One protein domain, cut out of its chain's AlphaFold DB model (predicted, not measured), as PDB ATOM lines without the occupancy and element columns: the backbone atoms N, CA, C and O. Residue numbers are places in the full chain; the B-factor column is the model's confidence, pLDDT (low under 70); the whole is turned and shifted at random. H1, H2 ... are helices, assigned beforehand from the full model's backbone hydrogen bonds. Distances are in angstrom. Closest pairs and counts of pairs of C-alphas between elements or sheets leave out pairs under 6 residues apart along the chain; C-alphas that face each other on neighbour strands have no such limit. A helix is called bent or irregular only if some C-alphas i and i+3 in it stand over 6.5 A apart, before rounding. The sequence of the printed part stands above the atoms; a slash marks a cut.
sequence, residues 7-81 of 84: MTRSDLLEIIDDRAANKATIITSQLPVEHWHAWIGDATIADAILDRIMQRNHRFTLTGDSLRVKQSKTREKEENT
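Overview. This is residues 7 to 81 of the 84 residues of the protein "Helper of transposition of ISCARN95, IS21 family, ORFB" of mine drainage metagenome (UniProt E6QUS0). A small head of three helices, H1 and H3 side by side with H2 folded back on H3, has a long arm, residues 63 to 81, that sticks out and holds H4. The 75 printed residues, with four named helices in the order H1 to H4 and no named strand, are all helix in class. The whole is extended, a rod of 58 by 26 by 22 A, with radius of gyration of the C-alphas 18.1 A.

Along the chain. H1, residues 7 to 20, is 20.0 A long from C-alpha 7 at (-24.542, 57.215, 32.699). H3 is residues 43 to 54, 15.6 A, and H2 is residues 33 to 40, 10.9 A. H2 is only just irregular: C-alphas 34 and 37 are 7.0 A apart. H4, residues 67 to 79, 19.1 A, ends at (-38.721, 12.110, 30.012).

Arrangement. H1 and H3 touch, the same way at a shallow tilt of 29 degrees; their closest C-alphas, of Leu 13 and Ile 49, are 5.7 A apart. H2 and H3 touch as a hairpin, opposite ways at 36 degrees, only just a steep tilt; their closest C-alphas, of His 37 and Ala 46, are 5.1 A apart. H1 and H2 are close but not clearly touching, Arg 9 to Ile 40 being their closest C-alphas at 6.6 A. H4 is apart from H1, H2 and H3. Every O i to N i+4 pair is within hydrogen-bond range in H1 and H4, 2 of 4 in H2 and 7 of 8 in H3.

Size, cuts and confidence. The C-alphas farthest apart, of Thr 44 and Thr 81, are 58.6 A apart. The printed part has no cut; the links H1 to H2 and H3 to H4 are long. Residues 73 and 75 to 81 have pLDDT under 70.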
ATOM      1  N   MET A   7     -23.136  56.907  32.968       95.00
ATOM      2  CA  MET A   7     -24.542  57.215  32.699       95.00
ATOM      3  C   MET A   7     -25.434  56.303  33.536       95.00
ATOM      4  O   MET A   7     -26.278  56.780  34.287       95.00
ATOM      5  N   THR A   8     -25.127  55.004  33.533       95.00
ATOM      6  CA  THR A   8     -25.850  54.012  34.333       95.00
ATOM      7  C   THR A   8     -25.850  54.336  35.834       95.00
ATOM      8  O   THR A   8     -26.832  54.052  36.519       95.00
ATOM      9  N   ARG A   9     -24.780  54.937  36.386       95.00
ATOM     10  CA  ARG A   9     -24.762  55.325  37.819       95.00
ATOM     11  C   ARG A   9     -25.693  56.490  38.106       95.00
ATOM     12  O   ARG A   9     -26.372  56.463  39.127       95.00
ATOM     13  N   SER A  10     -25.698  57.491  37.230       95.56
ATOM     14  CA  SER A  10     -26.580  58.650  37.357       95.56
ATOM     15  C   SER A  10     -28.044  58.227  37.273       95.56
ATOM     16  O   SER A  10     -28.816  58.574  38.160       95.56
ATOM     17  N   ASP A  11     -28.388  57.389  36.290       96.12
ATOM     18  CA  ASP A  11     -29.744  56.855  36.125       96.12
ATOM     19  C   ASP A  11     -30.169  56.030  37.352       96.12
ATOM     20  O   ASP A  11     -31.287  56.148  37.856       96.12
ATOM     21  N   LEU A  12     -29.260  55.203  37.885       95.00
ATOM     22  CA  LEU A  12     -29.524  54.439  39.102       95.00
ATOM     23  C   LEU A  12     -29.768  55.359  40.304       95.00
ATOM     24  O   LEU A  12     -30.686  55.099  41.082       95.00
ATOM     25  N   LEU A  13     -28.969  56.415  40.468       95.81
ATOM     26  CA  LEU A  13     -29.160  57.385  41.544       95.81
ATOM     27  C   LEU A  13     -30.514  58.088  41.428       95.81
ATOM     28  O   LEU A  13     -31.219  58.150  42.430       95.81
ATOM     29  N   GLU A  14     -30.902  58.547  40.237       96.00
ATOM     30  CA  GLU A  14     -32.204  59.187  39.993       96.00
ATOM     31  C   GLU A  14     -33.361  58.267  40.408       96.00
ATOM     32  O   GLU A  14     -34.213  58.644  41.213       96.00
ATOM     33  N   ILE A  15     -33.336  57.008  39.956       94.88
ATOM     34  CA  ILE A  15     -34.361  56.015  40.304       94.88
ATOM     35  C   ILE A  15     -34.414  55.772  41.817       94.88
ATOM     36  O   ILE A  15     -35.497  55.599  42.383       94.88
ATOM     37  N   ILE A  16     -33.262  55.690  42.484       95.06
ATOM     38  CA  ILE A  16     -33.209  55.454  43.929       95.06
ATOM     39  C   ILE A  16     -33.705  56.680  44.701       95.06
ATOM     40  O   ILE A  16     -34.453  56.502  45.665       95.06
ATOM     41  N   ASP A  17     -33.357  57.894  44.275       93.88
ATOM     42  CA  ASP A  17     -33.778  59.143  44.919       93.88
ATOM     43  C   ASP A  17     -35.300  59.318  44.868       93.88
ATOM     44  O   ASP A  17     -35.950  59.464  45.907       93.88
ATOM     45  N   ASP A  18     -35.895  59.139  43.686       93.81
ATOM     46  CA  ASP A  18     -37.346  59.212  43.485       93.81
ATOM     47  C   ASP A  18     -38.122  58.215  44.360       93.81
ATOM     48  O   ASP A  18     -39.282  58.439  44.740       93.81
ATOM     49  N   ARG A  19     -37.500  57.078  44.687       93.25
ATOM     50  CA  ARG A  19     -38.155  55.972  45.390       93.25
ATOM     51  C   ARG A  19     -37.944  55.984  46.898       93.25
ATOM     52  O   ARG A  19     -38.882  55.607  47.605       93.25
ATOM     53  N   ALA A  20     -36.778  56.410  47.388       89.56
ATOM     54  CA  ALA A  20     -36.335  56.225  48.774       89.56
ATOM     55  C   ALA A  20     -37.333  56.736  49.830       89.56
ATOM     56  O   ALA A  20     -37.507  56.106  50.874       89.56
ATOM     57  N   ALA A  21     -38.042  57.832  49.548       77.94
ATOM     58  CA  ALA A  21     -39.013  58.421  50.474       77.94
ATOM     59  C   ALA A  21     -40.481  58.069  50.168       77.94
ATOM     60  O   ALA A  21     -41.350  58.275  51.014       77.94
ATOM     61  N   ASN A  22     -40.769  57.537  48.976       86.44
ATOM     62  CA  ASN A  22     -42.130  57.498  48.440       86.44
ATOM     63  C   ASN A  22     -42.715  56.084  48.342       86.44
ATOM     64  O   ASN A  22     -43.929  55.914  48.466       86.44
ATOM     65  N   LYS A  23     -41.895  55.060  48.057       87.06
ATOM     66  CA  LYS A  23     -42.379  53.703  47.738       87.06
ATOM     67  C   LYS A  23     -41.413  52.620  48.214       87.06
ATOM     68  O   LYS A  23     -40.200  52.742  48.071       87.06
ATOM     69  N   ALA A  24     -41.960  51.496  48.681       90.81
ATOM     70  CA  ALA A  24     -41.162  50.305  48.969       90.81
ATOM     71  C   ALA A  24     -40.485  49.783  47.691       90.81
ATOM     72  O   ALA A  24     -41.111  49.702  46.631       90.81
ATOM     73  N   THR A  25     -39.202  49.433  47.791       93.94
ATOM     74  CA  THR A  25     -38.377  48.993  46.659       93.94
ATOM     75  C   THR A  25     -37.683  47.689  47.007       93.94
ATOM     76  O   THR A  25     -37.007  47.603  48.026       93.94
ATOM     77  N   ILE A  26     -37.857  46.676  46.157       94.94
ATOM     78  CA  ILE A  26     -37.147  45.402  46.274       94.94
ATOM     79  C   ILE A  26     -35.965  45.444  45.315       94.94
ATOM     80  O   ILE A  26     -36.147  45.665  44.119       94.94
ATOM     81  N   ILE A  27     -34.768  45.211  45.847       93.81
ATOM     82  CA  ILE A  27     -33.533  45.126  45.072       93.81
ATOM     83  C   ILE A  27     -32.989  43.712  45.226       93.81
ATOM     84  O   ILE A  27     -32.858  43.208  46.341       93.81
ATOM     85  N   THR A  28     -32.679  43.066  44.105       94.94
ATOM     86  CA  THR A  28     -32.019  41.762  44.084       94.94
ATOM     87  C   THR A  28     -30.650  41.921  43.449       94.94
ATOM     88  O   THR A  28     -30.487  42.598  42.437       94.94
ATOM     89  N   SER A  29     -29.639  41.325  44.068       91.94
ATOM     90  CA  SER A  29     -28.275  41.378  43.565       91.94
ATOM     91  C   SER A  29     -27.565  40.079  43.889       91.94
ATOM     92  O   SER A  29     -27.775  39.500  44.952       91.94
ATOM     93  N   GLN A  30     -26.718  39.640  42.960       91.00
ATOM     94  CA  GLN A  30     -25.756  38.563  43.206       91.00
ATOM     95  C   GLN A  30     -24.455  39.086  43.815       91.00
ATOM     96  O   GLN A  30     -23.585  38.303  44.185       91.00
ATOM     97  N   LEU A  31     -24.311  40.409  43.898       90.75
ATOM     98  CA  LEU A  31     -23.177  41.057  44.518       90.75
ATOM     99  C   LEU A  31     -23.540  41.411  45.970       90.75
ATOM    100  O   LEU A  31     -24.513  42.147  46.176       90.75
ATOM    101  N   PRO A  32     -22.771  40.934  46.967       90.19
ATOM    102  CA  PRO A  32     -22.878  41.413  48.341       90.19
ATOM    103  C   PRO A  32     -22.826  42.942  48.405       90.19
ATOM    104  O   PRO A  32     -22.097  43.578  47.640       90.19
ATOM    105  N   VAL A  33     -23.606  43.539  49.308       90.31
ATOM    106  CA  VAL A  33     -23.766  45.001  49.357       90.31
ATOM    107  C   VAL A  33     -22.457  45.713  49.699       90.31
ATOM    108  O   VAL A  33     -22.191  46.810  49.221       90.31
ATOM    109  N   GLU A  34     -21.580  45.037  50.435       90.75
ATOM    110  CA  GLU A  34     -20.234  45.483  50.790       90.75
ATOM    111  C   GLU A  34     -19.367  45.786  49.554       90.75
ATOM    112  O   GLU A  34     -18.417  46.562  49.627       90.75
ATOM    113  N   HIS A  35     -19.698  45.205  48.399       93.31
ATOM    114  CA  HIS A  35     -18.989  45.437  47.144       93.31
ATOM    115  C   HIS A  35     -19.671  46.466  46.237       93.31
ATOM    116  O   HIS A  35     -19.110  46.816  45.198       93.31
ATOM    117  N   TRP A  36     -20.856  46.969  46.594       93.75
ATOM    118  CA  TRP A  36     -21.601  47.894  45.736       93.75
ATOM    119  C   TRP A  36     -20.884  49.222  45.569       93.75
ATOM    120  O   TRP A  36     -20.840  49.738  44.461       93.75
ATOM    121  N   HIS A  37     -20.256  49.733  46.628       94.75
ATOM    122  CA  HIS A  37     -19.519  50.990  46.551       94.75
ATOM    123  C   HIS A  37     -18.411  50.931  45.482       94.75
ATOM    124  O   HIS A  37     -18.305  51.801  44.618       94.75
ATOM    125  N   ALA A  38     -17.623  49.851  45.481       93.56
ATOM    126  CA  ALA A  38     -16.582  49.625  44.479       93.56
ATOM    127  C   ALA A  38     -17.154  49.336  43.080       93.56
ATOM    128  O   ALA A  38     -16.585  49.771  42.083       93.56
ATOM    129  N   TRP A  39     -18.275  48.615  42.998       94.00
ATOM    130  CA  TRP A  39     -18.944  48.303  41.733       94.00
ATOM    131  C   TRP A  39     -19.549  49.540  41.059       94.00
ATOM    132  O   TRP A  39     -19.470  49.663  39.836       94.00
ATOM    133  N   ILE A  40     -20.091  50.468  41.854       94.44
ATOM    134  CA  ILE A  40     -20.539  51.786  41.401       94.44
ATOM    135  C   ILE A  40     -19.331  52.581  40.904       94.44
ATOM    136  O   ILE A  40     -19.368  53.118  39.805       94.44
ATOM    137  N   GLY A  41     -18.224  52.592  41.648       91.88
ATOM    138  CA  GLY A  41     -16.942  53.107  41.156       91.88
ATOM    139  C   GLY A  41     -16.837  54.635  41.092       91.88
ATOM    140  O   GLY A  41     -15.906  55.151  40.477       91.88
ATOM    141  N   ASP A  42     -17.781  55.358  41.695       94.94
ATOM    142  CA  ASP A  42     -17.680  56.781  42.040       94.94
ATOM    143  C   ASP A  42     -18.093  56.918  43.504       94.94
ATOM    144  O   ASP A  42     -19.198  56.512  43.851       94.94
ATOM    145  N   ALA A  43     -17.201  57.426  44.358       94.81
ATOM    146  CA  ALA A  43     -17.440  57.460  45.801       94.81
ATOM    147  C   ALA A  43     -18.643  58.340  46.165       94.81
ATOM    148  O   ALA A  43     -19.501  57.925  46.934       94.81
ATOM    149  N   THR A  44     -18.764  59.508  45.534       96.38
ATOM    150  CA  THR A  44     -19.847  60.456  45.804       96.38
ATOM    151  C   THR A  44     -21.209  59.861  45.447       96.38
ATOM    152  O   THR A  44     -22.148  59.920  46.240       96.38
ATOM    153  N   ILE A  45     -21.328  59.268  44.256       96.25
ATOM    154  CA  ILE A  45     -22.576  58.636  43.806       96.25
ATOM    155  C   ILE A  45     -22.861  57.371  44.622       96.25
ATOM    156  O   ILE A  45     -24.010  57.115  44.978       96.25
ATOM    157  N   ALA A  46     -21.832  56.581  44.931       96.31
ATOM    158  CA  ALA A  46     -21.979  55.372  45.727       96.31
ATOM    159  C   ALA A  46     -22.524  55.671  47.124       96.31
ATOM    160  O   ALA A  46     -23.508  55.046  47.517       96.31
ATOM    161  N   ASP A  47     -21.941  56.641  47.829       96.44
ATOM    162  CA  ASP A  47     -22.421  57.081  49.139       96.44
ATOM    163  C   ASP A  47     -23.861  57.591  49.039       96.44
ATOM    164  O   ASP A  47     -24.738  57.128  49.765       96.44
ATOM    165  N   ALA A  48     -24.156  58.443  48.053       96.50
ATOM    166  CA  ALA A  48     -25.497  58.978  47.839       96.50
ATOM    167  C   ALA A  48     -26.564  57.886  47.608       96.50
ATOM    168  O   ALA A  48     -27.680  57.991  48.130       96.50
ATOM    169  N   ILE A  49     -26.246  56.850  46.827       95.44
ATOM    170  CA  ILE A  49     -27.137  55.706  46.584       95.44
ATOM    171  C   ILE A  49     -27.281  54.862  47.854       95.44
ATOM    172  O   ILE A  49     -28.398  54.511  48.245       95.44
ATOM    173  N   LEU A  50     -26.163  54.508  48.491       94.81
ATOM    174  CA  LEU A  50     -26.155  53.626  49.653       94.81
ATOM    175  C   LEU A  50     -26.847  54.271  50.851       94.81
ATOM    176  O   LEU A  50     -27.638  53.587  51.493       94.81
ATOM    177  N   ASP A  51     -26.659  55.564  51.097       94.62
ATOM    178  CA  ASP A  51     -27.346  56.297  52.164       94.62
ATOM    179  C   ASP A  51     -28.867  56.186  52.030       94.62
ATOM    180  O   ASP A  51     -29.566  55.847  52.988       94.62
ATOM    181  N   ARG A  52     -29.389  56.386  50.815       93.88
ATOM    182  CA  ARG A  52     -30.827  56.301  50.518       93.88
ATOM    183  C   ARG A  52     -31.383  54.897  50.714       93.88
ATOM    184  O   ARG A  52     -32.462  54.731  51.279       93.88
ATOM    185  N   ILE A  53     -30.655  53.880  50.258       93.12
ATOM    186  CA  ILE A  53     -31.084  52.483  50.380       93.12
ATOM    187  C   ILE A  53     -31.007  52.028  51.838       93.12
ATOM    188  O   ILE A  53     -31.925  51.382  52.343       93.12
ATOM    189  N   MET A  54     -29.917  52.360  52.528       90.88
ATOM    190  CA  MET A  54     -29.619  51.842  53.860       90.88
ATOM    191  C   MET A  54     -30.447  52.494  54.956       90.88
ATOM    192  O   MET A  54     -30.679  51.846  55.977       90.88
ATOM    193  N   GLN A  55     -30.959  53.707  54.734       90.12
ATOM    194  CA  GLN A  55     -31.766  54.425  55.717       90.12
ATOM    195  C   GLN A  55     -32.968  53.608  56.224       90.12
ATOM    196  O   GLN A  55     -33.317  53.698  57.402       90.12
ATOM    197  N   ARG A  56     -33.611  52.806  55.357       87.69
ATOM    198  CA  ARG A  56     -34.763  51.949  55.698       87.69
ATOM    199  C   ARG A  56     -34.762  50.661  54.874       87.69
ATOM    200  O   ARG A  56     -35.480  50.554  53.881       87.69
ATOM    201  N   ASN A  57     -33.982  49.669  55.302       91.62
ATOM    202  CA  ASN A  57     -33.861  48.398  54.587       91.62
ATOM    203  C   ASN A  57     -34.173  47.171  55.451       91.62
ATOM    204  O   ASN A  57     -33.952  47.150  56.660       91.62
ATOM    205  N   HIS A  58     -34.628  46.119  54.774       93.12
ATOM    206  CA  HIS A  58     -34.613  44.755  55.282       93.12
ATOM    207  C   HIS A  58     -33.752  43.915  54.346       93.12
ATOM    208  O   HIS A  58     -34.083  43.747  53.171       93.12
ATOM    209  N   ARG A  59     -32.633  43.401  54.862       91.81
ATOM    210  CA  ARG A  59     -31.683  42.615  54.077       91.81
ATOM    211  C   ARG A  59     -31.921  41.122  54.267       91.81
ATOM    212  O   ARG A  59     -31.874  40.620  55.384       91.81
ATOM    213  N   PHE A  60     -32.095  40.420  53.152       93.00
ATOM    214  CA  PHE A  60     -32.190  38.964  53.109       93.00
ATOM    215  C   PHE A  60     -31.003  38.404  52.329       93.00
ATOM    216  O   PHE A  60     -30.918  38.576  51.113       93.00
ATOM    217  N   THR A  61     -30.089  37.727  53.022       91.44
ATOM    218  CA  THR A  61     -29.000  36.994  52.368       91.44
ATOM    219  C   THR A  61     -29.502  35.605  52.012       91.44
ATOM    220  O   THR A  61     -29.711  34.767  52.889       91.44
ATOM    221  N   LEU A  62     -29.734  35.375  50.723       91.31
ATOM    222  CA  LEU A  62     -30.187  34.083  50.221       91.31
ATOM    223  C   LEU A  62     -28.998  33.126  50.094       91.31
ATOM    224  O   LEU A  62     -27.948  33.489  49.568       91.31
ATOM    225  N   THR A  63     -29.179  31.895  50.562       90.62
ATOM    226  CA  THR A  63     -28.170  30.828  50.523       90.62
ATOM    227  C   THR A  63     -28.761  29.550  49.942       90.62
ATOM    228  O   THR A  63     -29.968  29.326  50.041       90.62
ATOM    229  N   GLY A  64     -27.903  28.675  49.418       90.44
ATOM    230  CA  GLY A  64     -28.285  27.363  48.894       90.44
ATOM    231  C   GLY A  64     -28.119  27.243  47.382       90.44
ATOM    232  O   GLY A  64     -27.733  28.192  46.699       90.44
ATOM    233  N   ASP A  65     -28.396  26.046  46.870       89.81
ATOM    234  CA  ASP A  65     -28.201  25.721  45.460       89.81
ATOM    235  C   ASP A  65     -29.250  26.370  44.551       89.81
ATOM    236  O   ASP A  65     -30.398  26.620  44.930       89.81
ATOM    237  N   SER A  66     -28.869  26.578  43.290       89.62
ATOM    238  CA  SER A  66     -29.778  27.078  42.263       89.62
ATOM    239  C   SER A  66     -30.981  26.149  42.085       89.62
ATOM    240  O   SER A  66     -30.856  25.002  41.648       89.62
ATOM    241  N   LEU A  67     -32.181  26.688  42.314       89.44
ATOM    242  CA  LEU A  67     -33.435  25.969  42.073       89.44
ATOM    243  C   LEU A  67     -33.618  25.565  40.599       89.44
ATOM    244  O   LEU A  67     -34.352  24.621  40.314       89.44
ATOM    245  N   ARG A  68     -32.915  26.222  39.662       88.31
ATOM    246  CA  ARG A  68     -32.954  25.873  38.231       88.31
ATOM    247  C   ARG A  68     -32.383  24.475  37.973       88.31
ATOM    248  O   ARG A  68     -32.952  23.732  37.183       88.31
ATOM    249  N   VAL A  69     -31.318  24.094  38.687       81.31
ATOM    250  CA  VAL A  69     -30.687  22.760  38.575       81.31
ATOM    251  C   VAL A  69     -31.610  21.672  39.120       81.31
ATOM    252  O   VAL A  69     -31.657  20.557  38.608       81.31
ATOM    253  N   LYS A  70     -32.387  21.990  40.160       75.56
ATOM    254  CA  LYS A  70     -33.375  21.060  40.715       75.56
ATOM    255  C   LYS A  70     -34.501  20.784  39.714       75.56
ATOM    256  O   LYS A  70     -34.899  19.637  39.562       75.56
ATOM    257  N   GLN A  71     -34.961  21.811  38.996       71.69
ATOM    258  CA  GLN A  71     -35.997  21.668  37.968       71.69
ATOM    259  C   GLN A  71     -35.516  20.900  36.730       71.69
ATOM    260  O   GLN A  71     -36.285  20.105  36.196       71.69
ATOM    261  N   SER A  72     -34.267  21.089  36.286       72.50
ATOM    262  CA  SER A  72     -33.732  20.330  35.144       72.50
ATOM    263  C   SER A  72     -33.640  18.833  35.456       72.50
ATOM    264  O   SER A  72     -34.125  18.022  34.677       72.50
ATOM    265  N   LYS A  73     -33.155  18.471  36.653       67.94
ATOM    266  CA  LYS A  73     -33.099  17.071  37.111       67.94
ATOM    267  C   LYS A  73     -34.478  16.421  37.251       67.94
ATOM    268  O   LYS A  73     -34.606  15.219  37.041       67.94
ATOM    269  N   THR A  74     -35.505  17.186  37.629       71.56
ATOM    270  CA  THR A  74     -36.885  16.674  37.678       71.56
ATOM    271  C   THR A  74     -37.419  16.381  36.276       71.56
ATOM    272  O   THR A  74     -37.981  15.311  36.074       71.56
ATOM    273  N   ARG A  75     -37.178  17.265  35.298       66.69
ATOM    274  CA  ARG A  75     -37.629  17.076  33.906       66.69
ATOM    275  C   ARG A  75     -36.941  15.900  33.206       66.69
ATOM    276  O   ARG A  75     -37.623  15.083  32.602       66.69
ATOM    277  N   GLU A  76     -35.625  15.749  33.372       65.62
ATOM    278  CA  GLU A  76     -34.869  14.598  32.836       65.62
ATOM    279  C   GLU A  76     -35.396  13.251  33.368       65.62
ATOM    280  O   GLU A  76     -35.342  12.227  32.686       65.62
ATOM    281  N   LYS A  77     -35.931  13.235  34.596       61.94
ATOM    282  CA  LYS A  77     -36.486  12.026  35.213       61.94
ATOM    283  C   LYS A  77     -37.869  11.655  34.660       61.94
ATOM    284  O   LYS A  77     -38.182  10.472  34.625       61.94
ATOM    285  N   GLU A  78     -38.664  12.636  34.232       60.59
ATOM    286  CA  GLU A  78     -40.003  12.440  33.648       60.59
ATOM    287  C   GLU A  78     -39.939  12.018  32.165       60.59
ATOM    288  O   GLU A  78     -40.730  11.182  31.714       60.59
ATOM    289  N   GLU A  79     -38.953  12.516  31.409       59.81
ATOM    290  CA  GLU A  79     -38.721  12.110  30.012       59.81
ATOM    291  C   GLU A  79     -38.246  10.650  29.909       59.81
ATOM    292  O   GLU A  79     -38.762   9.885  29.093       59.81
ATOM    293  N   ASN A  80     -37.369  10.204  30.816       60.72
ATOM    294  CA  ASN A  80     -36.876   8.821  30.837       60.72
ATOM    295  C   ASN A  80     -37.933   7.773  31.242       60.72
ATOM    296  O   ASN A  80     -37.704   6.582  31.052       60.72
ATOM    297  N   THR A  81     -39.083   8.183  31.792       59.22
ATOM    298  CA  THR A  81     -40.192   7.274  32.142       59.22
ATOM    299  C   THR A  81     -41.260   7.144  31.055       59.22
ATOM    300  O   THR A  81     -42.125   6.284  31.174       59.22
TER     301      THR A  81